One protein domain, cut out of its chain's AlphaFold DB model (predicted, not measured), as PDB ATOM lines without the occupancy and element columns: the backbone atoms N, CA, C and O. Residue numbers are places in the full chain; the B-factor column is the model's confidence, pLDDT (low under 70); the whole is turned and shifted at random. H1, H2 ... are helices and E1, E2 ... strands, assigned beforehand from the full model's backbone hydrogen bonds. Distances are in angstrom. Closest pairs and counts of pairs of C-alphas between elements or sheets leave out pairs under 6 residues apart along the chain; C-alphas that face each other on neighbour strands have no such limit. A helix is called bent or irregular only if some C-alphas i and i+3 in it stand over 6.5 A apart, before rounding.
ATOM      1  N   ASP A   7     109.042 132.878 135.241       96.50
ATOM      2  CA  ASP A   7     108.955 131.815 134.242       96.50
ATOM      3  C   ASP A   7     109.159 130.474 134.962       96.50
ATOM      4  O   ASP A   7     110.283 130.016 135.193       96.50
ATOM      5  N   THR A   8     108.049 129.881 135.406       95.12
ATOM      6  CA  THR A   8     108.051 128.676 136.247       95.12
ATOM      7  C   THR A   8     108.656 127.467 135.536       95.12
ATOM      8  O   THR A   8     109.253 126.621 136.202       95.12
ATOM      9  N   GLU A   9     108.565 127.393 134.207       95.50
ATOM     10  CA  GLU A   9     109.160 126.318 133.411       95.50
ATOM     11  C   GLU A   9     110.682 126.451 133.341       95.50
ATOM     12  O   GLU A   9     111.394 125.490 133.653       95.50
ATOM     13  N   LYS A  10     111.202 127.644 133.008       96.44
ATOM     14  CA  LYS A  10     112.655 127.889 133.003       96.44
ATOM     15  C   LYS A  10     113.260 127.726 134.388       96.44
ATOM     16  O   LYS A  10     114.328 127.122 134.515       96.44
ATOM     17  N   LEU A  11     112.585 128.242 135.414       97.44
ATOM     18  CA  LEU A  11     113.045 128.121 136.792       97.44
ATOM     19  C   LEU A  11     113.074 126.651 137.227       97.44
ATOM     20  O   LEU A  11     114.087 126.199 137.760       97.44
ATOM     21  N   ALA A  12     112.018 125.878 136.948       96.94
ATOM     22  CA  ALA A  12     111.986 124.453 137.268       96.94
ATOM     23  C   ALA A  12     113.084 123.675 136.533       96.94
ATOM     24  O   ALA A  12     113.795 122.903 137.170       96.94
ATOM     25  N   TYR A  13     113.271 123.916 135.231       95.81
ATOM     26  CA  TYR A  13     114.337 123.290 134.446       95.81
ATOM     27  C   TYR A  13     115.728 123.574 135.034       95.81
ATOM     28  O   TYR A  13     116.519 122.655 135.252       95.81
ATOM     29  N   GLY A  14     116.015 124.840 135.346       97.00
ATOM     30  CA  GLY A  14     117.293 125.238 135.928       97.00
ATOM     31  C   GLY A  14     117.559 124.602 137.290       97.00
ATOM     32  O   GLY A  14     118.644 124.068 137.528       97.00
ATOM     33  N   LEU A  15     116.543 124.595 138.160       97.56
ATOM     34  CA  LEU A  15     116.621 123.945 139.465       97.56
ATOM     35  C   LEU A  15     116.843 122.432 139.318       97.56
ATOM     36  O   LEU A  15     117.766 121.899 139.927       97.56
ATOM     37  N   GLU A  16     116.058 121.730 138.497       96.50
ATOM     38  CA  GLU A  16     116.163 120.273 138.300       96.50
ATOM     39  C   GLU A  16     117.518 119.848 137.736       96.50
ATOM     40  O   GLU A  16     118.111 118.853 138.181       96.50
ATOM     41  N   ARG A  17     118.039 120.624 136.786       95.19
ATOM     42  CA  ARG A  17     119.381 120.425 136.252       95.19
ATOM     43  C   ARG A  17     120.423 120.627 137.346       95.19
ATOM     44  O   ARG A  17     121.216 119.720 137.594       95.19
ATOM     45  N   GLY A  18     120.385 121.764 138.039       96.00
ATOM     46  CA  GLY A  18     121.351 122.103 139.083       96.00
ATOM     47  C   GLY A  18     121.347 121.125 140.261       96.00
ATOM     48  O   GLY A  18     122.415 120.729 140.725       96.00
ATOM     49  N   ILE A  19     120.171 120.666 140.701       96.38
ATOM     50  CA  ILE A  19     120.012 119.672 141.775       96.38
ATOM     51  C   ILE A  19     120.812 118.399 141.466       96.38
ATOM     52  O   ILE A  19     121.505 117.881 142.345       96.38
ATOM     53  N   GLY A  20     120.790 117.936 140.211       94.19
ATOM     54  CA  GLY A  20     121.540 116.758 139.763       94.19
ATOM     55  C   GLY A  20     123.065 116.894 139.878       94.19
ATOM     56  O   GLY A  20     123.764 115.886 139.840       94.19
ATOM     57  N   HIS A  21     123.582 118.113 140.058       93.12
ATOM     58  CA  HIS A  21     125.008 118.404 140.228       93.12
ATOM     59  C   HIS A  21     125.434 118.621 141.691       93.12
ATOM     60  O   HIS A  21     126.609 118.883 141.941       93.12
ATOM     61  N   THR A  22     124.520 118.512 142.663       89.44
ATOM     62  CA  THR A  22     124.849 118.727 144.089       89.44
ATOM     63  C   THR A  22     125.374 117.466 144.777       89.44
ATOM     64  O   THR A  22     126.341 117.527 145.533       89.44
ATOM     65  N   ASN A  23     124.763 116.303 144.524       82.69
ATOM     66  CA  ASN A  23     125.205 115.017 145.060       82.69
ATOM     67  C   ASN A  23     124.739 113.830 144.197       82.69
ATOM     68  O   ASN A  23     123.866 113.959 143.337       82.69
ATOM     69  N   THR A  24     125.317 112.653 144.455       80.75
ATOM     70  CA  THR A  24     125.040 111.421 143.701       80.75
ATOM     71  C   THR A  24     123.606 110.922 143.856       80.75
ATOM     72  O   THR A  24     123.053 110.405 142.891       80.75
ATOM     73  N   ILE A  25     122.974 111.105 145.020       86.69
ATOM     74  CA  ILE A  25     121.592 110.658 145.262       86.69
ATOM     75  C   ILE A  25     120.642 111.391 144.311       86.69
ATOM     76  O   ILE A  25     119.900 110.752 143.570       86.69
ATOM     77  N   PHE A  26     120.715 112.720 144.250       88.12
ATOM     78  CA  PHE A  26     119.846 113.501 143.372       88.12
ATOM     79  C   PHE A  26     120.154 113.302 141.884       88.12
ATOM     80  O   PHE A  26     119.242 113.370 141.059       88.12
ATOM     81  N   ALA A  27     121.408 113.002 141.529       88.88
ATOM     82  CA  ALA A  27     121.788 112.692 140.151       88.88
ATOM     83  C   ALA A  27     121.058 111.451 139.602       88.88
ATOM     84  O   ALA A  27     120.696 111.435 138.424       88.88
ATOM     85  N   THR A  28     120.801 110.448 140.455       88.75
ATOM     86  CA  THR A  28     120.098 109.204 140.076       88.75
ATOM     87  C   THR A  28     118.586 109.366 139.914       88.75
ATOM     88  O   THR A  28     117.953 108.548 139.248       88.75
ATOM     89  N   ILE A  29     117.998 110.428 140.471       86.81
ATOM     90  CA  ILE A  29     116.568 110.713 140.319       86.81
ATOM     91  C   ILE A  29     116.323 111.262 138.902       86.81
ATOM     92  O   ILE A  29     117.053 112.168 138.475       86.81
ATOM     93  N   PRO A  30     115.296 110.771 138.170       86.12
ATOM     94  CA  PRO A  30     114.909 111.334 136.880       86.12
ATOM     95  C   PRO A  30     114.721 112.848 136.973       86.12
ATOM     96  O   PRO A  30     114.052 113.326 137.886       86.12
ATOM     97  N   GLU A  31     115.269 113.597 136.015       88.44
ATOM     98  CA  GLU A  31     115.354 115.065 136.073       88.44
ATOM     99  C   GLU A  31     114.027 115.730 136.462       88.44
ATOM    100  O   GLU A  31     113.975 116.466 137.442       88.44
ATOM    101  N   LYS A  32     112.932 115.333 135.801       83.50
ATOM    102  CA  LYS A  32     111.568 115.842 136.030       83.50
ATOM    103  C   LYS A  32     110.986 115.616 137.438       83.50
ATOM    104  O   LYS A  32     109.893 116.109 137.720       83.50
ATOM    105  N   LEU A  33     111.619 114.771 138.253       84.50
ATOM    106  CA  LEU A  33     111.211 114.450 139.624       84.50
ATOM    107  C   LEU A  33     112.146 115.070 140.664       84.50
ATOM    108  O   LEU A  33     111.764 115.161 141.830       84.50
ATOM    109  N   ARG A  34     113.339 115.530 140.264       91.00
ATOM    110  CA  ARG A  34     114.360 116.038 141.190       91.00
ATOM    111  C   ARG A  34     113.828 117.154 142.069       91.00
ATOM    112  O   ARG A  34     114.059 117.118 143.273       91.00
ATOM    113  N   LEU A  35     113.076 118.096 141.499       92.88
ATOM    114  CA  LEU A  35     112.537 119.211 142.272       92.88
ATOM    115  C   LEU A  35     111.547 118.748 143.346       92.88
ATOM    116  O   LEU A  35     111.644 119.161 144.495       92.88
ATOM    117  N   ARG A  36     110.656 117.810 143.000       89.56
ATOM    118  CA  ARG A  36     109.654 117.247 143.925       89.56
ATOM    119  C   ARG A  36     110.272 116.411 145.045       89.56
ATOM    120  O   ARG A  36     109.649 116.227 146.084       89.56
ATOM    121  N   SER A  37     111.477 115.897 144.824       87.56
ATOM    122  CA  SER A  37     112.241 115.110 145.795       87.56
ATOM    123  C   SER A  37     113.300 115.929 146.540       87.56
ATOM    124  O   SER A  37     114.044 115.366 147.342       87.56
ATOM    125  N   SER A  38     113.406 117.232 146.272       91.75
ATOM    126  CA  SER A  38     114.451 118.071 146.854       91.75
ATOM    127  C   SER A  38     114.025 118.701 148.181       91.75
ATOM    128  O   SER A  38     112.884 119.144 148.313       91.75
ATOM    129  N   PRO A  39     114.940 118.807 149.162       92.69
ATOM    130  CA  PRO A  39     114.679 119.522 150.405       92.69
ATOM    131  C   PRO A  39     114.367 121.002 150.156       92.69
ATOM    132  O   PRO A  39     115.081 121.661 149.395       92.69
ATOM    133  N   CYS A  40     113.373 121.549 150.865       95.31
ATOM    134  CA  CYS A  40     112.982 122.961 150.771       95.31
ATOM    135  C   CYS A  40     114.165 123.920 150.989       95.31
ATOM    136  O   CYS A  40     114.333 124.871 150.236       95.31
ATOM    137  N   GLY A  41     115.061 123.625 151.939       95.38
ATOM    138  CA  GLY A  41     116.261 124.435 152.176       95.38
ATOM    139  C   GLY A  41     117.167 124.562 150.948       95.38
ATOM    140  O   GLY A  41     117.636 125.656 150.655       95.38
ATOM    141  N   LEU A  42     117.371 123.473 150.197       95.38
ATOM    142  CA  LEU A  42     118.220 123.473 149.001       95.38
ATOM    143  C   LEU A  42     117.633 124.360 147.899       95.38
ATOM    144  O   LEU A  42     118.320 125.236 147.374       95.38
ATOM    145  N   VAL A  43     116.365 124.130 147.548       96.56
ATOM    146  CA  VAL A  43     115.713 124.837 146.436       96.56
ATOM    147  C   VAL A  43     115.490 126.309 146.767       96.56
ATOM    148  O   VAL A  43     115.742 127.168 145.927       96.56
ATOM    149  N   SER A  44     115.126 126.618 148.012       97.25
ATOM    150  CA  SER A  44     114.956 127.994 148.475       97.25
ATOM    151  C   SER A  44     116.292 128.741 148.511       97.25
ATOM    152  O   SER A  44     116.329 129.914 148.146       97.25
ATOM    153  N   SER A  45     117.398 128.077 148.881       96.75
ATOM    154  CA  SER A  45     118.739 128.686 148.820       96.75
ATOM    155  C   SER A  45     119.175 128.953 147.388       96.75
ATOM    156  O   SER A  45     119.739 130.006 147.116       96.75
ATOM    157  N   ALA A  46     118.885 128.036 146.463       97.44
ATOM    158  CA  ALA A  46     119.193 128.228 145.052       97.44
ATOM    159  C   ALA A  46     118.442 129.424 144.450       97.44
ATOM    160  O   ALA A  46     119.040 130.225 143.735       97.44
ATOM    161  N   ILE A  47     117.151 129.570 144.771       97.62
ATOM    162  CA  ILE A  47     116.325 130.695 144.313       97.62
ATOM    163  C   ILE A  47     116.861 132.021 144.863       97.62
ATOM    164  O   ILE A  47     117.034 132.966 144.098       97.62
ATOM    165  N   VAL A  48     117.152 132.101 146.167       96.19
ATOM    166  CA  VAL A  48     117.663 133.343 146.774       96.19
ATOM    167  C   VAL A  48     119.052 133.700 146.259       96.19
ATOM    168  O   VAL A  48     119.298 134.867 145.976       96.19
ATOM    169  N   GLU A  49     119.944 132.725 146.077       96.69
ATOM    170  CA  GLU A  49     121.265 133.002 145.510       96.69
ATOM    171  C   GLU A  49     121.176 133.456 144.047       96.69
ATOM    172  O   GLU A  49     121.893 134.371 143.653       96.69
ATOM    173  N   TYR A  50     120.275 132.877 143.244       97.44
ATOM    174  CA  TYR A  50     120.014 133.373 141.892       97.44
ATOM    175  C   TYR A  50     119.515 134.820 141.915       97.44
ATOM    176  O   TYR A  50     120.095 135.666 141.248       97.44
ATOM    177  N   LEU A  51     118.512 135.136 142.739       95.44
ATOM    178  CA  LEU A  51     117.987 136.501 142.858       95.44
ATOM    179  C   LEU A  51     119.054 137.496 143.318       95.44
ATOM    180  O   LEU A  51     119.124 138.600 142.792       95.44
ATOM    181  N   LYS A  52     119.926 137.088 144.243       93.62
ATOM    182  CA  LYS A  52     121.066 137.893 144.684       93.62
ATOM    183  C   LYS A  52     122.057 138.171 143.550       93.62
ATOM    184  O   LYS A  52     122.575 139.278 143.482       93.62
ATOM    185  N   ASN A  53     122.326 137.195 142.679       93.94
ATOM    186  CA  ASN A  53     123.204 137.383 141.514       93.94
ATOM    187  C   ASN A  53     122.594 138.310 140.452       93.94
ATOM    188  O   ASN A  53     123.334 138.890 139.666       93.94
ATOM    189  N   GLU A  54     121.270 138.451 140.451       92.25
ATOM    190  CA  GLU A  54     120.512 139.356 139.581       92.25
ATOM    191  C   GLU A  54     120.187 140.701 140.273       92.25
ATOM    192  O   GLU A  54     119.323 141.444 139.812       92.25
ATOM    193  N   ASP A  55     120.847 141.010 141.397       91.19
ATOM    194  CA  ASP A  55     120.653 142.232 142.194       91.19
ATOM    195  C   ASP A  55     119.206 142.456 142.687       91.19
ATOM    196  O   ASP A  55     118.763 143.585 142.921       91.19
ATOM    197  N   PHE A  56     118.455 141.372 142.903       90.62
ATOM    198  CA  PHE A  56     117.093 141.426 143.428       90.62
ATOM    199  C   PHE A  56     117.032 141.179 144.943       90.62
ATOM    200  O   PHE A  56     117.626 140.220 145.449       90.62
ATOM    201  N   PRO A  57     116.267 141.997 145.697       90.69
ATOM    202  CA  PRO A  57     116.126 141.829 147.137       90.69
ATOM    203  C   PRO A  57     115.310 140.570 147.447       90.69
ATOM    204  O   PRO A  57     114.105 140.498 147.183       90.69
ATOM    205  N   ALA A  58     115.977 139.580 148.034       93.75
ATOM    206  CA  ALA A  58     115.370 138.331 148.462       93.75
ATOM    207  C   ALA A  58     115.960 137.854 149.793       93.75
ATOM    208  O   ALA A  58     117.131 138.084 150.100       93.75
ATOM    209  N   ARG A  59     115.145 137.157 150.584       93.75
ATOM    210  CA  ARG A  59     115.549 136.541 151.854       93.75
ATOM    211  C   ARG A  59     114.896 135.181 152.034       93.75
ATOM    212  O   ARG A  59     113.904 134.866 151.385       93.75
ATOM    213  N   GLN A  60     115.435 134.384 152.947       94.75
ATOM    214  CA  GLN A  60     114.863 133.096 153.329       94.75
ATOM    215  C   GLN A  60     114.244 133.196 154.721       94.75
ATOM    216  O   GLN A  60     114.822 133.803 155.624       94.75
ATOM    217  N   VAL A  61     113.087 132.571 154.905       96.31
ATOM    218  CA  VAL A  61     112.489 132.337 156.225       96.31
ATOM    219  C   VAL A  61     112.267 130.857 156.437       96.31
ATOM    220  O   VAL A  61     112.159 130.094 155.479       96.31
ATOM    221  N   ILE A  62     112.166 130.457 157.697       97.25
ATOM    222  CA  ILE A  62     111.709 129.131 158.082       97.25
ATOM    223  C   ILE A  62     110.329 129.244 158.721       97.25
ATOM    224  O   ILE A  62     110.125 130.015 159.654       97.25
ATOM    225  N   SER A  63     109.377 128.475 158.204       97.56
ATOM    226  CA  SER A  63     108.058 128.287 158.796       97.56
ATOM    227  C   SER A  63     108.084 127.070 159.713       97.56
ATOM    228  O   SER A  63     108.497 125.990 159.286       97.56
ATOM    229  N   SER A  64     107.658 127.245 160.969       97.31
ATOM    230  CA  SER A  64     107.581 126.176 161.982       97.31
ATOM    231  C   SER A  64     106.168 126.073 162.587       97.31
ATOM    232  O   SER A  64     105.962 126.407 163.756       97.31
ATOM    233  N   PRO A  65     105.162 125.617 161.815       95.75
ATOM    234  CA  PRO A  65     103.741 125.720 162.172       95.75
ATOM    235  C   PRO A  65     103.258 124.770 163.281       95.75
ATOM    236  O   PRO A  65     102.081 124.826 163.652       95.75
ATOM    237  N   LYS A  66     104.119 123.866 163.777       93.88
ATOM    238  CA  LYS A  66     103.799 122.851 164.800       93.88
ATOM    239  C   LYS A  66     102.490 122.114 164.495       93.88
ATOM    240  O   LYS A  66     101.518 122.163 165.256       93.88
ATOM    241  N   LEU A  67     102.427 121.469 163.328       94.31
ATOM    242  CA  LEU A  67     101.222 120.755 162.901       94.31
ATOM    243  C   LEU A  67     100.920 119.610 163.886       94.31
ATOM    244  O   LEU A  67     101.847 118.905 164.275       94.31
ATOM    245  N   PRO A  68      99.651 119.342 164.255       92.12
ATOM    246  CA  PRO A  68      99.328 118.300 165.238       92.12
ATOM    247  C   PRO A  68      99.847 116.897 164.884       92.12
ATOM    248  O   PRO A  68     100.124 116.101 165.769       92.12
ATOM    249  N   PHE A  69      99.972 116.601 163.589       93.25
ATOM    250  CA  PHE A  69     100.468 115.328 163.056       93.25
ATOM    251  C   PHE A  69     101.929 115.396 162.579       93.25
ATOM    252  O   PHE A  69     102.480 114.394 162.137       93.25
ATOM    253  N   SER A  70     102.548 116.578 162.616       94.50
ATOM    254  CA  SER A  70     103.954 116.789 162.260       94.50
ATOM    255  C   SER A  70     104.498 117.993 163.046       94.50
ATOM    256  O   SER A  70     104.643 119.086 162.493       94.50
ATOM    257  N   PRO A  71     104.730 117.842 164.367       94.44
ATOM    258  CA  PRO A  71     105.122 118.962 165.227       94.44
ATOM    259  C   PRO A  71     106.491 119.551 164.866       94.44
ATOM    260  O   PRO A  71     106.690 120.752 165.004       94.44
ATOM    261  N   GLU A  72     107.384 118.707 164.347       94.88
ATOM    262  CA  GLU A  72     108.743 119.052 163.906       94.88
ATOM    263  C   GLU A  72     108.800 119.558 162.456       94.88
ATOM    264  O   GLU A  72     109.878 119.722 161.889       94.88
ATOM    265  N   MET A  73     107.644 119.761 161.811       94.62
ATOM    266  CA  MET A  73     107.590 120.258 160.441       94.62
ATOM    267  C   MET A  73     108.271 121.620 160.347       94.62
ATOM    268  O   MET A  73     107.905 122.567 161.048       94.62
ATOM    269  N   GLN A  74     109.232 121.696 159.437       95.50
ATOM    270  CA  GLN A  74     109.935 122.911 159.075       95.50
ATOM    271  C   GLN A  74     109.893 123.083 157.564       95.50
ATOM    272  O   GLN A  74     110.054 122.118 156.812       95.50
ATOM    273  N   HIS A  75     109.701 124.320 157.114       97.00
ATOM    274  CA  HIS A  75     109.686 124.644 155.695       97.00
ATOM    275  C   HIS A  75     110.424 125.939 155.400       97.00
ATOM    276  O   HIS A  75     110.094 126.977 155.967       97.00
ATOM    277  N   VAL A  76     111.416 125.886 154.514       96.81
ATOM    278  CA  VAL A  76     112.206 127.060 154.128       96.81
ATOM    279  C   VAL A  76     111.572 127.714 152.910       96.81
ATOM    280  O   VAL A  76     111.415 127.067 151.876       96.81
ATOM    281  N   ILE A  77     111.258 129.002 153.016       96.44
ATOM    282  CA  ILE A  77     110.506 129.765 152.018       96.44
ATOM    283  C   ILE A  77     111.363 130.946 151.543       96.44
ATOM    284  O   ILE A  77     111.843 131.713 152.385       96.44
ATOM    285  N   PRO A  78     111.561 131.131 150.227       96.19
ATOM    286  CA  PRO A  78     112.161 132.341 149.694       96.19
ATOM    287  C   PRO A  78     111.086 133.431 149.574       96.19
ATOM    288  O   PRO A  78     109.989 133.193 149.060       96.19
ATOM    289  N   LEU A  79     111.416 134.622 150.060       95.88
ATOM    290  CA  LEU A  79     110.590 135.824 150.001       95.88
ATOM    291  C   LEU A  79     111.310 136.881 149.164       95.88
ATOM    292  O   LEU A  79     112.496 137.131 149.390       95.88
ATOM    293  N   VAL A  80     110.595 137.491 148.223       94.62
ATOM    294  CA  VAL A  80     111.133 138.456 147.252       94.62
ATOM    295  C   VAL A  80     110.342 139.759 147.323       94.62
ATOM    296  O   VAL A  80     109.114 139.730 147.361       94.62
ATOM    297  N   GLY A  81     111.028 140.900 147.287       87.56
ATOM    298  CA  GLY A  81     110.377 142.214 147.241       87.56
ATOM    299  C   GLY A  81     110.016 142.795 148.614       87.56
ATOM    300  O   GLY A  81     110.784 142.665 149.565       87.56
ATOM    301  N   GLU A  82     108.892 143.518 148.683       77.00
ATOM    302  CA  GLU A  82     108.510 144.354 149.831       77.00
ATOM    303  C   GLU A  82     108.291 143.554 151.126       77.00
ATOM    304  O   GLU A  82     107.751 142.451 151.114       77.00
ATOM    305  N   GLU A  83     108.654 144.132 152.276       80.00
ATOM    306  CA  GLU A  83     108.532 143.450 153.575       80.00
ATOM    307  C   GLU A  83     107.081 143.167 153.988       80.00
ATOM    308  O   GLU A  83     106.828 142.166 154.661       80.00
ATOM    309  N   ASN A  84     106.139 144.024 153.580       86.00
ATOM    310  CA  ASN A  84     104.741 143.959 154.015       86.00
ATOM    311  C   ASN A  84     103.899 142.955 153.218       86.00
ATOM    312  O   ASN A  84     102.962 142.382 153.771       86.00
ATOM    313  N   ASP A  85     104.223 142.738 151.942       93.12
ATOM    314  CA  ASP A  85     103.556 141.750 151.091       93.12
ATOM    315  C   ASP A  85     104.556 141.124 150.106       93.12
ATOM    316  O   ASP A  85     104.541 141.415 148.909       93.12
ATOM    317  N   PRO A  86     105.497 140.311 150.612       94.69
ATOM    318  CA  PRO A  86     106.527 139.727 149.774       94.69
ATOM    319  C   PRO A  86     105.930 138.686 148.828       94.69
ATOM    320  O   PRO A  86     104.978 137.976 149.165       94.69
ATOM    321  N   VAL A  87     106.574 138.510 147.677       96.19
ATOM    322  CA  VAL A  87     106.284 137.391 146.782       96.19
ATOM    323  C   VAL A  87     106.948 136.127 147.318       96.19
ATOM    324  O   VAL A  87     108.152 136.093 147.578       96.19
ATOM    325  N   VAL A  88     106.157 135.070 147.457       97.06
ATOM    326  CA  VAL A  88     106.604 133.711 147.764       97.06
ATOM    327  C   VAL A  88     106.952 133.005 146.458       97.06
ATOM    328  O   VAL A  88     106.158 133.067 145.527       97.06
ATOM    329  N   ILE A  89     108.084 132.294 146.391       97.38
ATOM    330  CA  ILE A  89     108.417 131.385 145.273       97.38
ATOM    331  C   ILE A  89     108.671 129.972 145.822       97.38
ATOM    332  O   ILE A  89     109.796 129.605 146.148       97.38
ATOM    333  N   ASP A  90     107.629 129.154 145.962       97.31
ATOM    334  CA  ASP A  90     107.737 127.836 146.596       97.31
ATOM    335  C   ASP A  90     107.889 126.713 145.565       97.31
ATOM    336  O   ASP A  90     106.918 126.237 144.971       97.31
ATOM    337  N   ALA A  91     109.129 126.263 145.377       96.88
ATOM    338  CA  ALA A  91     109.485 125.141 144.506       96.88
ATOM    339  C   ALA A  91     109.381 123.764 145.193       96.88
ATOM    340  O   ALA A  91     109.693 122.735 144.598       96.88
ATOM    341  N   SER A  92     108.947 123.731 146.451       95.69
ATOM    342  CA  SER A  92     108.856 122.522 147.282       95.69
ATOM    343  C   SER A  92     107.449 122.278 147.831       95.69
ATOM    344  O   SER A  92     107.235 121.323 148.576       95.69
ATOM    345  N   PHE A  93     106.458 123.068 147.404       95.50
ATOM    346  CA  PHE A  93     105.073 122.988 147.873       95.50
ATOM    347  C   PHE A  93     104.460 121.585 147.734       95.50
ATOM    348  O   PHE A  93     103.597 121.184 148.514       95.50
ATOM    349  N   SER A  94     104.898 120.819 146.729       93.81
ATOM    350  CA  SER A  94     104.342 119.494 146.450       93.81
ATOM    351  C   SER A  94     104.566 118.488 147.584       93.81
ATOM    352  O   SER A  94     103.792 117.539 147.695       93.81
ATOM    353  N   GLN A  95     105.525 118.730 148.489       92.81
ATOM    354  CA  GLN A  95     105.705 117.912 149.694       92.81
ATOM    355  C   GLN A  95     104.458 117.919 150.598       92.81
ATOM    356  O   GLN A  95     104.198 116.945 151.300       92.81
ATOM    357  N   PHE A  96     103.648 118.984 150.556       94.81
ATOM    358  CA  PHE A  96     102.432 119.099 151.366       94.81
ATOM    359  C   PHE A  96     101.316 118.175 150.882       94.81
ATOM    360  O   PHE A  96     100.471 117.763 151.676       94.81
ATOM    361  N   LEU A  97     101.344 117.782 149.605       94.75
ATOM    362  CA  LEU A  97     100.451 116.755 149.071       94.75
ATOM    363  C   LEU A  97     100.813 115.359 149.613       94.75
ATOM    364  O   LEU A  97      99.952 114.484 149.692       94.75
ATOM    365  N   GLY A  98     102.038 115.178 150.120       93.81
ATOM    366  CA  GLY A  98     102.428 113.991 150.877       93.81
ATOM    367  C   GLY A  98     101.567 113.770 152.122       93.81
ATOM    368  O   GLY A  98     101.324 112.625 152.501       93.81
ATOM    369  N   TYR A  99     101.003 114.830 152.718       95.00
ATOM    370  CA  TYR A  99     100.107 114.677 153.865       95.00
ATOM    371  C   TYR A  99      98.795 113.972 153.524       95.00
ATOM    372  O   TYR A  99      98.228 113.331 154.405       95.00
ATOM    373  N   VAL A 100      98.331 114.026 152.274       95.31
ATOM    374  CA  VAL A 100      97.168 113.242 151.826       95.31
ATOM    375  C   VAL A 100      97.547 111.901 151.196       95.31
ATOM    376  O   VAL A 100      96.655 111.172 150.783       95.31
ATOM    377  N   GLY A 101      98.837 111.546 151.175       92.88
ATOM    378  CA  GLY A 101      99.345 110.279 150.637       92.88
ATOM    379  C   GLY A 101      99.937 110.373 149.227       92.88
ATOM    380  O   GLY A 101     100.381 109.364 148.686       92.88
ATOM    381  N   LEU A 102      99.991 111.564 148.620       92.62
ATOM    382  CA  LEU A 102     100.608 111.744 147.307       92.62
ATOM    383  C   LEU A 102     102.127 111.914 147.447       92.62
ATOM    384  O   LEU A 102     102.630 112.999 147.730       92.62
ATOM    385  N   THR A 103     102.860 110.823 147.239       88.81
ATOM    386  CA  THR A 103     104.324 110.770 147.367       88.81
ATOM    387  C   THR A 103     104.998 110.316 146.069       88.81
ATOM    388  O   THR A 103     104.350 109.798 145.158       88.81
ATOM    389  N   GLY A 104     106.325 110.471 145.982       84.12
ATOM    390  CA  GLY A 104     107.109 109.903 144.877       84.12
ATOM    391  C   GLY A 104     106.952 108.381 144.768       84.12
ATOM    392  O   GLY A 104     106.732 107.874 143.672       84.12
ATOM    393  N   ALA A 105     106.947 107.677 145.905       85.25
ATOM    394  CA  ALA A 105     106.742 106.228 145.957       85.25
ATOM    395  C   ALA A 105     105.348 105.816 145.449       85.25
ATOM    396  O   ALA A 105     105.219 104.833 144.726       85.25
ATOM    397  N   TYR A 106     104.305 106.597 145.760       89.56
ATOM    398  CA  TYR A 106     102.966 106.375 145.204       89.56
ATOM    399  C   TYR A 106     102.958 106.495 143.672       89.56
ATOM    400  O   TYR A 106     102.397 105.646 142.975       89.56
ATOM    401  N   VAL A 107     103.578 107.550 143.138       87.69
ATOM    402  CA  VAL A 107     103.663 107.791 141.688       87.69
ATOM    403  C   VAL A 107     104.428 106.672 140.989       87.69
ATOM    404  O   VAL A 107     104.000 106.206 139.937       87.69
ATOM    405  N   GLU A 108     105.520 106.205 141.586       86.19
ATOM    406  CA  GLU A 108     106.309 105.092 141.065       86.19
ATOM    407  C   GLU A 108     105.520 103.775 141.066       86.19
ATOM    408  O   GLU A 108     105.447 103.095 140.043       86.19
ATOM    409  N   ALA A 109     104.847 103.446 142.171       87.12
ATOM    410  CA  ALA A 109     104.078 102.208 142.291       87.12
ATOM    411  C   ALA A 109     102.839 102.170 141.383       87.12
ATOM    412  O   ALA A 109     102.469 101.114 140.873       87.12
ATOM    413  N   THR A 110     102.179 103.311 141.170       86.88
ATOM    414  CA  THR A 110     100.970 103.385 140.328       86.88
ATOM    415  C   THR A 110     101.248 103.703 138.866       86.88
ATOM    416  O   THR A 110     100.341 103.569 138.043       86.88
ATOM    417  N   GLN A 111     102.454 104.187 138.546       80.50
ATOM    418  CA  GLN A 111     102.785 104.817 137.262       80.50
ATOM    419  C   GLN A 111     101.822 105.966 136.888       80.50
ATOM    420  O   GLN A 111     101.732 106.371 135.726       80.50
ATOM    421  N   ALA A 112     101.082 106.505 137.863       79.19
ATOM    422  CA  ALA A 112     100.099 107.550 137.639       79.19
ATOM    423  C   ALA A 112     100.767 108.925 137.651       79.19
ATOM    424  O   ALA A 112     101.544 109.260 138.546       79.19
ATOM    425  N   LYS A 113     100.394 109.785 136.700       77.38
ATOM    426  CA  LYS A 113     100.678 111.222 136.793       77.38
ATOM    427  C   LYS A 113      99.735 111.846 137.828       77.38
ATOM    428  O   LYS A 113      98.678 112.344 137.468       77.38
ATOM    429  N   ALA A 114     100.092 111.737 139.109       81.38
ATOM    430  CA  ALA A 114      99.236 112.174 140.216       81.38
ATOM    431  C   ALA A 114      99.609 113.552 140.797       81.38
ATOM    432  O   ALA A 114      98.778 114.183 141.440       81.38
ATOM    433  N   PHE A 115     100.833 114.038 140.565       88.44
ATOM    434  CA  PHE A 115     101.203 115.414 140.909       88.44
ATOM    435  C   PHE A 115     100.613 116.427 139.914       88.44
ATOM    436  O   PHE A 115     100.523 116.093 138.729       88.44
ATOM    437  N   PRO A 116     100.276 117.657 140.359       90.00
ATOM    438  CA  PRO A 116      99.888 118.739 139.451       90.00
ATOM    439  C   PRO A 116     101.018 119.047 138.464       90.00
ATOM    440  O   PRO A 116     102.181 118.769 138.762       90.00
ATOM    441  N   GLU A 117     100.709 119.616 137.300       90.69
ATOM    442  CA  GLU A 117     101.742 119.980 136.319       90.69
ATOM    443  C   GLU A 117     102.662 121.075 136.871       90.69
ATOM    444  O   GLU A 117     103.882 121.018 136.688       90.69
ATOM    445  N   GLU A 118     102.099 121.990 137.659       93.25
ATOM    446  CA  GLU A 118     102.818 123.033 138.368       93.25
ATOM    447  C   GLU A 118     103.872 122.429 139.308       93.25
ATOM    448  O   GLU A 118     103.611 121.565 140.158       93.25
ATOM    449  N   LYS A 119     105.105 122.903 139.141       94.25
ATOM    450  CA  LYS A 119     106.269 122.525 139.953       94.25
ATOM    451  C   LYS A 119     106.680 123.610 140.944       94.25
ATOM    452  O   LYS A 119     107.324 123.305 141.942       94.25
ATOM    453  N   ILE A 120     106.290 124.855 140.676       97.25
ATOM    454  CA  ILE A 120     106.646 126.033 141.463       97.25
ATOM    455  C   ILE A 120     105.399 126.892 141.622       97.25
ATOM    456  O   ILE A 120     104.712 127.163 140.638       97.25
ATOM    457  N   LEU A 121     105.135 127.336 142.846       96.25
ATOM    458  CA  LEU A 121     104.143 128.374 143.116       96.25
ATOM    459  C   LEU A 121     104.837 129.719 143.213       96.25
ATOM    460  O   LEU A 121     105.881 129.816 143.851       96.25
ATOM    461  N   HIS A 122     104.234 130.749 142.628       95.75
ATOM    462  CA  HIS A 122     104.603 132.128 142.907       95.75
ATOM    463  C   HIS A 122     103.348 132.962 143.161       95.75
ATOM    464  O   HIS A 122     102.380 132.852 142.414       95.75
ATOM    465  N   PHE A 123     103.332 133.726 144.248       96.00
ATOM    466  CA  PHE A 123     102.165 134.504 144.675       96.00
ATOM    467  C   PHE A 123     102.582 135.568 145.691       96.00
ATOM    468  O   PHE A 123     103.543 135.355 146.434       96.00
ATOM    469  N   ASN A 124     101.865 136.689 145.756       95.81
ATOM    470  CA  ASN A 124     102.015 137.615 146.879       95.81
ATOM    471  C   ASN A 124     101.474 136.951 148.141       95.81
ATOM    472  O   ASN A 124     100.472 136.238 148.089       95.81
ATOM    473  N   LEU A 125     102.099 137.174 149.291       95.56
ATOM    474  CA  LEU A 125     101.697 136.511 150.530       95.56
ATOM    475  C   LEU A 125     100.234 136.811 150.922       95.56
ATOM    476  O   LEU A 125      99.566 135.954 151.510       95.56
ATOM    477  N   SER A 126      99.708 137.976 150.541       95.62
ATOM    478  CA  SER A 126      98.292 138.353 150.652       95.62
ATOM    479  C   SER A 126      97.339 137.466 149.830       95.62
ATOM    480  O   SER A 126      96.188 137.264 150.221       95.62
ATOM    481  N   GLU A 127      97.816 136.848 148.747       96.44
ATOM    482  CA  GLU A 127      97.053 135.973 147.844       96.44
ATOM    483  C   GLU A 127      97.030 134.506 148.307       96.44
ATOM    484  O   GLU A 127      96.418 133.652 147.655       96.44
ATOM    485  N   LYS A 128      97.651 134.186 149.452       96.06
ATOM    486  CA  LYS A 128      97.805 132.806 149.949       96.06
ATOM    487  C   LYS A 128      96.500 132.011 150.011       96.06
ATOM    488  O   LYS A 128      96.512 130.804 149.798       96.06
ATOM    489  N   GLU A 129      95.362 132.655 150.267       97.31
ATOM    490  CA  GLU A 129      94.059 131.979 150.318       97.31
ATOM    491  C   GLU A 129      93.648 131.366 148.972       97.31
ATOM    492  O   GLU A 129      93.043 130.292 148.950       97.31
ATOM    493  N   VAL A 130      94.015 131.994 147.849       97.44
ATOM    494  CA  VAL A 130      93.766 131.459 146.498       97.44
ATOM    495  C   VAL A 130      94.568 130.176 146.293       97.44
ATOM    496  O   VAL A 130      94.016 129.147 145.896       97.44
ATOM    497  N   VAL A 131      95.852 130.213 146.653       97.12
ATOM    498  CA  VAL A 131      96.763 129.064 146.578       97.12
ATOM    499  C   VAL A 131      96.302 127.925 147.488       97.12
ATOM    500  O   VAL A 131      96.281 126.765 147.076       97.12
ATOM    501  N   LEU A 132      95.866 128.242 148.710       97.62
ATOM    502  CA  LEU A 132      95.352 127.263 149.667       97.62
ATOM    503  C   LEU A 132      94.073 126.582 149.175       97.62
ATOM    504  O   LEU A 132      93.920 125.374 149.362       97.62
ATOM    505  N   ASN A 133      93.165 127.327 148.540       98.00
ATOM    506  CA  ASN A 133      91.968 126.751 147.930       98.00
ATOM    507  C   ASN A 133      92.341 125.772 146.814       98.00
ATOM    508  O   ASN A 133      91.880 124.633 146.831       98.00
ATOM    509  N   TRP A 134      93.222 126.184 145.901       97.25
ATOM    510  CA  TRP A 134      93.690 125.335 144.807       97.25
ATOM    511  C   TRP A 134      94.386 124.060 145.314       97.25
ATOM    512  O   TRP A 134      94.012 122.957 144.912       97.25
ATOM    513  N   LEU A 135      95.309 124.169 146.278       96.88
ATOM    514  CA  LEU A 135      95.970 123.001 146.880       96.88
ATOM    515  C   LEU A 135      95.001 122.069 147.601       96.88
ATOM    516  O   LEU A 135      95.148 120.850 147.531       96.88
ATOM    517  N   THR A 136      93.998 122.628 148.279       97.88
ATOM    518  CA  THR A 136      92.957 121.830 148.933       97.88
ATOM    519  C   THR A 136      92.136 121.065 147.897       97.88
ATOM    520  O   THR A 136      91.879 119.878 148.089       97.88
ATOM    521  N   SER A 137      91.766 121.698 146.780       96.88
ATOM    522  CA  SER A 137      91.062 121.032 145.679       96.88
ATOM    523  C   SER A 137      91.883 119.891 145.077       96.88
ATOM    524  O   SER A 137      91.345 118.800 144.897       96.88
ATOM    525  N   LEU A 138      93.184 120.100 144.845       95.75
ATOM    526  CA  LEU A 138      94.087 119.044 144.373       95.75
ATOM    527  C   LEU A 138      94.174 117.874 145.361       95.75
ATOM    528  O   LEU A 138      94.113 116.713 144.959       95.75
ATOM    529  N   ALA A 139      94.282 118.171 146.656       96.12
ATOM    530  CA  ALA A 139      94.355 117.161 147.701       96.12
ATOM    531  C   ALA A 139      93.067 116.319 147.785       96.12
ATOM    532  O   ALA A 139      93.135 115.093 147.852       96.12
ATOM    533  N   VAL A 140      91.896 116.959 147.713       95.88
ATOM    534  CA  VAL A 140      90.590 116.274 147.708       95.88
ATOM    535  C   VAL A 140      90.400 115.443 146.439       95.88
ATOM    536  O   VAL A 140      89.932 114.304 146.502       95.88
ATOM    537  N   GLN A 141      90.798 115.976 145.280       94.12
ATOM    538  CA  GLN A 141      90.777 115.228 144.027       94.12
ATOM    539  C   GLN A 141      91.647 113.972 144.127       94.12
ATOM    540  O   GLN A 141      91.180 112.887 143.782       94.12
ATOM    541  N   PHE A 142      92.865 114.092 144.661       93.69
ATOM    542  CA  PHE A 142      93.732 112.945 144.910       93.69
ATOM    543  C   PHE A 142      93.062 111.906 145.819       93.69
ATOM    544  O   PHE A 142      93.010 110.737 145.445       93.69
ATOM    545  N   GLN A 143      92.481 112.319 146.954       92.38
ATOM    546  CA  GLN A 143      91.776 111.408 147.870       92.38
ATOM    547  C   GLN A 143      90.683 110.599 147.154       92.38
ATOM    548  O   GLN A 143      90.583 109.393 147.360       92.38
ATOM    549  N   SER A 144      89.901 111.235 146.274       90.62
ATOM    550  CA  SER A 144      88.830 110.561 145.518       90.62
ATOM    551  C   SER A 144      89.319 109.540 144.483       90.62
ATOM    552  O   SER A 144      88.559 108.664 144.073       90.62
ATOM    553  N   GLN A 145      90.573 109.657 144.041       88.44
ATOM    554  CA  GLN A 145      91.169 108.827 142.991       88.44
ATOM    555  C   GLN A 145      92.208 107.838 143.539       88.44
ATOM    556  O   GLN A 145      92.741 107.024 142.780       88.44
ATOM    557  N   ASN A 146      92.521 107.925 144.834       84.00
ATOM    558  CA  ASN A 146      93.588 107.178 145.476       84.00
ATOM    559  C   ASN A 146      93.311 105.669 145.437       84.00
ATOM    560  O   ASN A 146      92.270 105.193 145.884       84.00
ATOM    561  N   ARG A 147      94.266 104.910 144.890       79.62
ATOM    562  CA  ARG A 147      94.146 103.457 144.691       79.62
ATOM    563  C   ARG A 147      94.805 102.626 145.793       79.62
ATOM    564  O   ARG A 147      94.727 101.405 145.718       79.62
ATOM    565  N   HIS A 148      95.448 103.264 146.775       84.50
ATOM    566  CA  HIS A 148      96.084 102.603 147.924       84.50
ATOM    567  C   HIS A 148      96.982 101.397 147.549       84.50
ATOM    568  O   HIS A 148      96.786 100.288 148.060       84.50
ATOM    569  N   PRO A 149      97.944 101.559 146.613       86.25
ATOM    570  CA  PRO A 149      98.859 100.478 146.260       86.25
ATOM    571  C   PRO A 149      99.740 100.110 147.458       86.25
ATOM    572  O   PRO A 149     100.001 100.935 148.337       86.25
ATOM    573  N   ARG A 150     100.228  98.867 147.475       88.94
ATOM    574  CA  ARG A 150     101.109  98.364 148.533       88.94
ATOM    575  C   ARG A 150     102.547  98.245 148.049       88.94
ATOM    576  O   ARG A 150     102.770  97.889 146.896       88.94
ATOM    577  N   ASP A 151     103.498  98.524 148.933       86.12
ATOM    578  CA  ASP A 151     104.913  98.243 148.686       86.12
ATOM    579  C   ASP A 151     105.265  96.759 148.891       86.12
ATOM    580  O   ASP A 151     104.409  95.933 149.217       86.12
ATOM    581  N   GLU A 152     106.545  96.418 148.714       86.06
ATOM    582  CA  GLU A 152     107.073  95.055 148.884       86.06
ATOM    583  C   GLU A 152     106.883  94.480 150.303       86.06
ATOM    584  O   GLU A 152     106.891  93.263 150.483       86.06
ATOM    585  N   PHE A 153     106.649  95.338 151.302       88.62
ATOM    586  CA  PHE A 153     106.374  94.964 152.690       88.62
ATOM    587  C   PHE A 153     104.874  94.994 153.027       88.62
ATOM    588  O   PHE A 153     104.490  94.788 154.179       88.62
ATOM    589  N   GLY A 154     104.009  95.259 152.043       85.62
ATOM    590  CA  GLY A 154     102.562  95.329 152.220       85.62
ATOM    591  C   GLY A 154     102.045  96.646 152.814       85.62
ATOM    592  O   GLY A 154     100.871  96.702 153.185       85.62
ATOM    593  N   ARG A 155     102.874  97.694 152.913       85.81
ATOM    594  CA  ARG A 155     102.483  99.013 153.443       85.81
ATOM    595  C   ARG A 155     101.756  99.826 152.381       85.81
ATOM    596  O   ARG A 155     102.157  99.832 151.222       85.81
ATOM    597  N   ASP A 156     100.707 100.533 152.790       89.62
ATOM    598  CA  ASP A 156      99.928 101.409 151.913       89.62
ATOM    599  C   ASP A 156     100.729 102.670 151.550       89.62
ATOM    600  O   ASP A 156     101.061 103.481 152.415       89.62
ATOM    601  N   LEU A 157     101.042 102.830 150.264       87.06
ATOM    602  CA  LEU A 157     101.792 103.973 149.734       87.06
ATOM    603  C   LEU A 157     100.912 105.207 149.491       87.06
ATOM    604  O   LEU A 157     101.443 106.288 149.243       87.06
ATOM    605  N   GLY A 158      99.586 105.053 149.537       87.62
ATOM    606  CA  GLY A 158      98.599 106.123 149.401       87.62
ATOM    607  C   GLY A 158      98.110 106.674 150.741       87.62
ATOM    608  O   GLY A 158      97.127 107.410 150.765       87.62
ATOM    609  N   GLN A 159      98.743 106.324 151.864       88.69
ATOM    610  CA  GLN A 159      98.365 106.842 153.178       88.69
ATOM    611  C   GLN A 159      99.243 108.006 153.630       88.69
ATOM    612  O   GLN A 159     100.465 107.991 153.536       88.69
ATOM    613  N   GLY A 160      98.575 109.017 154.180       92.06
ATOM    614  CA  GLY A 160      99.177 110.163 154.846       92.06
ATOM    615  C   GLY A 160      98.306 110.622 156.021       92.06
ATOM    616  O   GLY A 160      97.147 110.200 156.130       92.06
ATOM    617  N   PRO A 161      98.821 111.494 156.904       94.69
ATOM    618  CA  PRO A 161      98.117 111.959 158.107       94.69
ATOM    619  C   PRO A 161      96.785 112.678 157.838       94.69
ATOM    620  O   PRO A 161      95.961 112.807 158.740       94.69
ATOM    621  N   LEU A 162      96.565 113.154 156.613       95.88
ATOM    622  CA  LEU A 162      95.349 113.821 156.155       95.88
ATOM    623  C   LEU A 162      94.593 113.015 155.087       95.88
ATOM    624  O   LEU A 162      93.655 113.539 154.500       95.88
ATOM    625  N   SER A 163      94.960 111.755 154.833       93.31
ATOM    626  CA  SER A 163      94.385 110.923 153.755       93.31
ATOM    627  C   SER A 163      92.859 110.776 153.801       93.31
ATOM    628  O   SER A 163      92.238 110.662 152.751       93.31
ATOM    629  N   SER A 164      92.236 110.879 154.976       91.88
ATOM    630  CA  SER A 164      90.775 110.853 155.174       91.88
ATOM    631  C   SER A 164      90.210 112.145 155.786       91.88
ATOM    632  O   SER A 164      89.057 112.190 156.218       91.88
ATOM    633  N   ALA A 165      91.011 113.214 155.851       95.94
ATOM    634  CA  ALA A 165      90.583 114.494 156.406       95.94
ATOM    635  C   ALA A 165      89.615 115.223 155.457       95.94
ATOM    636  O   ALA A 165      89.734 115.129 154.238       95.94
ATOM    637  N   SER A 166      88.686 116.003 156.021       97.31
ATOM    638  CA  SER A 166      87.794 116.864 155.237       97.31
ATOM    639  C   SER A 166      88.556 118.012 154.561       97.31
ATOM    640  O   SER A 166      89.591 118.457 155.060       97.31
ATOM    641  N   ALA A 167      87.996 118.570 153.481       97.62
ATOM    642  CA  ALA A 167      88.568 119.726 152.780       97.62
ATOM    643  C   ALA A 167      88.887 120.900 153.727       97.62
ATOM    644  O   ALA A 167      89.968 121.480 153.671       97.62
ATOM    645  N   SER A 168      87.978 121.198 154.665       97.75
ATOM    646  CA  SER A 168      88.181 122.224 155.698       97.75
ATOM    647  C   SER A 168      89.401 121.923 156.579       97.75
ATOM    648  O   SER A 168      90.231 122.800 156.818       97.75
ATOM    649  N   ARG A 169      89.566 120.665 157.011       97.44
ATOM    650  CA  ARG A 169      90.702 120.251 157.842       97.44
ATOM    651  C   ARG A 169      92.027 120.287 157.079       97.44
ATOM    652  O   ARG A 169      93.042 120.673 157.664       97.44
ATOM    653  N   ILE A 170      92.020 119.911 155.801       97.44
ATOM    654  CA  ILE A 170      93.183 120.031 154.912       97.44
ATOM    655  C   ILE A 170      93.576 121.503 154.802       97.44
ATOM    656  O   ILE A 170      94.690 121.859 155.186       97.44
ATOM    657  N   LYS A 171      92.639 122.370 154.399       97.75
ATOM    658  CA  LYS A 171      92.879 123.809 154.251       97.75
ATOM    659  C   LYS A 171      93.411 124.438 155.539       97.75
ATOM    660  O   LYS A 171      94.414 125.141 155.498       97.75
ATOM    661  N   GLN A 172      92.795 124.138 156.685       96.81
ATOM    662  CA  GLN A 172      93.232 124.629 157.998       96.81
ATOM    663  C   GLN A 172      94.662 124.189 158.350       96.81
ATOM    664  O   GLN A 172      95.388 124.910 159.031       96.81
ATOM    665  N   SER A 173      95.064 122.984 157.946       96.19
ATOM    666  CA  SER A 173      96.412 122.481 158.226       96.19
ATOM    667  C   SER A 173      97.442 123.156 157.320       96.19
ATOM    668  O   SER A 173      98.489 123.581 157.802       96.19
ATOM    669  N   LEU A 174      97.120 123.300 156.030       95.50
ATOM    670  CA  LEU A 174      97.996 123.932 155.046       95.50
ATOM    671  C   LEU A 174      98.117 125.448 155.244       95.50
ATOM    672  O   LEU A 174      99.183 126.004 154.996       95.50
ATOM    673  N   SER A 175      97.079 126.126 155.749       96.31
ATOM    674  CA  SER A 175      97.099 127.584 155.938       96.31
ATOM    675  C   SER A 175      98.179 128.057 156.906       96.31
ATOM    676  O   SER A 175      98.683 129.169 156.769       96.31
ATOM    677  N   LYS A 176      98.585 127.192 157.841       96.31
ATOM    678  CA  LYS A 176      99.656 127.480 158.798       96.31
ATOM    679  C   LYS A 176     101.036 127.571 158.146       96.31
ATOM    680  O   LYS A 176     101.916 128.217 158.705       96.31
ATOM    681  N   ILE A 177     101.237 126.931 156.991       95.31
ATOM    682  CA  ILE A 177     102.543 126.843 156.323       95.31
ATOM    683  C   ILE A 177     103.021 128.225 155.883       95.31
ATOM    684  O   ILE A 177     104.172 128.566 156.133       95.31
ATOM    685  N   TRP A 178     102.135 129.020 155.280       96.19
ATOM    686  CA  TRP A 178     102.420 130.386 154.826       96.19
ATOM    687  C   TRP A 178     101.800 131.448 155.745       96.19
ATOM    688  O   TRP A 178     101.419 132.534 155.307       96.19
ATOM    689  N   ASP A 179     101.633 131.134 157.028       96.19
ATOM    690  CA  ASP A 179     101.234 132.120 158.028       96.19
ATOM    691  C   ASP A 179     102.481 132.871 158.532       96.19
ATOM    692  O   ASP A 179     103.353 132.230 159.124       96.19
ATOM    693  N   PRO A 180     102.574 134.205 158.340       95.62
ATOM    694  CA  PRO A 180     103.715 134.995 158.801       95.62
ATOM    695  C   PRO A 180     104.020 134.843 160.292       95.62
ATOM    696  O   PRO A 180     105.172 134.975 160.691       95.62
ATOM    697  N   SER A 181     103.013 134.538 161.118       96.62
ATOM    698  CA  SER A 181     103.209 134.318 162.556       96.62
ATOM    699  C   SER A 181     104.068 133.087 162.878       96.62
ATOM    700  O   SER A 181     104.609 132.990 163.977       96.62
ATOM    701  N   ASN A 182     104.228 132.170 161.918       97.25
ATOM    702  CA  ASN A 182     105.083 130.990 162.036       97.25
ATOM    703  C   ASN A 182     106.478 131.198 161.432       97.25
ATOM    704  O   ASN A 182     107.268 130.250 161.434       97.25
ATOM    705  N   PHE A 183     106.775 132.384 160.886       96.69
ATOM    706  CA  PHE A 183     108.044 132.666 160.224       96.69
ATOM    707  C   PHE A 183     109.091 133.155 161.217       96.69
ATOM    708  O   PHE A 183     108.862 134.075 162.000       96.69
ATOM    709  N   SER A 184     110.284 132.589 161.113       96.62
ATOM    710  CA  SER A 184     111.491 133.124 161.727       96.62
ATOM    711  C   SER A 184     112.624 133.193 160.707       96.62
ATOM    712  O   SER A 184     112.528 132.670 159.589       96.62
ATOM    713  N   GLU A 185     113.698 133.886 161.073       93.69
ATOM    714  CA  GLU A 185     114.922 133.888 160.282       93.69
ATOM    715  C   GLU A 185     115.445 132.455 160.141       93.69
ATOM    716  O   GLU A 185     115.561 131.719 161.127       93.69
ATOM    717  N   TRP A 186     115.738 132.044 158.907       91.88
ATOM    718  CA  TRP A 186     116.338 130.740 158.680       91.88
ATOM    719  C   TRP A 186     117.854 130.835 158.875       91.88
ATOM    720  O   TRP A 186     118.508 131.579 158.138       91.88
ATOM    721  N   PRO A 187     118.441 130.102 159.840       82.94
ATOM    722  CA  PRO A 187     119.874 130.171 160.072       82.94
ATOM    723  C   PRO A 187     120.632 129.675 158.840       82.94
ATOM    724  O   PRO A 187     120.315 128.635 158.262       82.94
ATOM    725  N   SER A 188     121.672 130.412 158.454       75.81
ATOM    726  CA  SER A 188     122.527 130.039 157.332       75.81
ATOM    727  C   SER A 188     123.276 128.734 157.625       75.81
ATOM    728  O   SER A 188     124.189 128.689 158.451       75.81
ATOM    729  N   ILE A 189     122.899 127.652 156.938       90.06
ATOM    730  CA  ILE A 189     123.595 126.362 157.011       90.06
ATOM    731  C   ILE A 189     124.604 126.295 155.862       90.06
ATOM    732  O   ILE A 189     124.220 126.120 154.707       90.06
ATOM    733  N   ALA A 190     125.902 126.380 156.174       91.00
ATOM    734  CA  ALA A 190     126.977 126.516 155.181       91.00
ATOM    735  C   ALA A 190     126.929 125.476 154.045       91.00
ATOM    736  O   ALA A 190     127.123 125.817 152.878       91.00
ATOM    737  N   ARG A 191     126.628 124.210 154.369       91.56
ATOM    738  CA  ARG A 191     126.481 123.154 153.356       91.56
ATOM    739  C   ARG A 191     125.321 123.439 152.401       91.56
ATOM    740  O   ARG A 191     125.510 123.361 151.194       91.56
ATOM    741  N   VAL A 192     124.151 123.794 152.932       92.31
ATOM    742  CA  VAL A 192     122.955 124.055 152.117       92.31
ATOM    743  C   VAL A 192     123.146 125.303 151.258       92.31
ATOM    744  O   VAL A 192     122.749 125.300 150.100       92.31
ATOM    745  N   GLN A 193     123.834 126.326 151.772       91.06
ATOM    746  CA  GLN A 193     124.174 127.519 150.995       91.06
ATOM    747  C   GLN A 193     125.126 127.209 149.833       91.06
ATOM    748  O   GLN A 193     124.895 127.655 148.713       91.06
ATOM    749  N   LYS A 194     126.160 126.386 150.057       94.75
ATOM    750  CA  LYS A 194     127.069 125.943 148.987       94.75
ATOM    751  C   LYS A 194     126.339 125.133 147.909       94.75
ATOM    752  O   LYS A 194     126.597 125.309 146.715       94.75
TER     753      LYS A 194
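This is residues 7 to 194 of the 211 residues of an uncharacterized protein of Candidatus Saccharibacteria bacterium RIFCSPLOWO2_01_FULL_48_13 (UniProt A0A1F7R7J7). A strongly twisted sheet of five short strands has H4 along one face and the first residues of the long helix H7, 125 to 131, on the other; H7 runs on past the sheet, and H5 and H8 pack on it there. H1 with the small H2 and H3 makes a group at one side, H9 packs on H4, and H6 and residues 146 to 166, with no named element, lie toward the end away from the sheet. The printed part has 188 residues, with nine named helices and five named strands in the order H1 H2 H3 H4 E1 E2 E3 H5 H6 E4 H7 H8 E5 H9; the class is mixed, helices and strands. The sheet runs E4 E3 E2 E1 E5, antiparallel; the whole is compact, with a radius of gyration of the C-alphas of 16.5 A and spans of 49 by 38 by 29 A.

Begin at H1, residues 8 to 19, which with 16 to 19 alone touches H3, residues 31 to 34; their closest C-alphas, Glu 16 and Arg 34, are 5.4 A apart. H2, residues 24 to 28, is close to both but not clearly touching. Next, H4, residues 40 to 53, runs along E2, residues 75 to 80, at 11 degrees on the local plane and a height over the sheet of 8.0 A; their closest C-alphas, Gly 41 and Val 76, are 5.2 A apart. E1, residues 58 to 63, E2 and E3, residues 87 to 90, form a meander, each strand the antiparallel neighbour of the one before; look for N 61 and O 77 at 2.9 A, and N 87 and O 80 at 2.8 A. H5, residues 93 to 100, only grazes the sheet, and touches residues 135 to 143 alone of H7, residues 125 to 145, at Leu 97 and Ala 139, closest C-alphas 6.3 A apart. H6, residues 104 to 110, touches no helix. At E4, residues 121 to 124, N 90 of E3 and O 121 are 2.8 A apart. H7 is on the opposite face from H4, giving three layers, helices on both faces of a sheet; its height is 10.6 A, over none of the strands. H8, residues 167 to 175, forms a helical hairpin with H7, a steep tilt of 43 degrees, opposite ways; the closest C-alphas, Thr 136 and Lys 171, are 5.7 A apart. E5, residues 183 to 185, is the edge strand beside E1, with N 62 and O 184 at 2.9 A. H9, residues 190 to 194, touches residues 41 to 46 alone of H4, at Leu 42 and Val 192, closest C-alphas 5.7 A apart. Every O i to N i+4 pair is within hydrogen-bond range in H1, H2, H4, H6, H8 and H9; H7 has 14 of 17, H5 has 0 of 4 but 5 of 5 O i to N i+3 pairs, and H3 is too short for such a pair.

Find C-alpha 8 at (108.051, 128.676, 136.247), where H1 begins, 16.0 A long. H4 is 20.0 A long, E1 16.2 A and E2 16.3 A. H7 begins at C-alpha 125, (101.697, 136.511, 150.530), and runs 30.6 A; it is irregular, C-alphas 126 and 129 being 7.7 A apart, with a kink of 26 degrees near residue 132. H9 ends at C-alpha 194, (127.069, 125.943, 148.987).

The two C-alphas farthest apart, Asp 55 and Gly 154, are 51.3 A from each other. The printed part has no cut. The long links are E1 to E2, 11 residues, and H7 to H8, 21 residues. The mean pLDDT of the printed part is 92.7, and no printed residue is under 70.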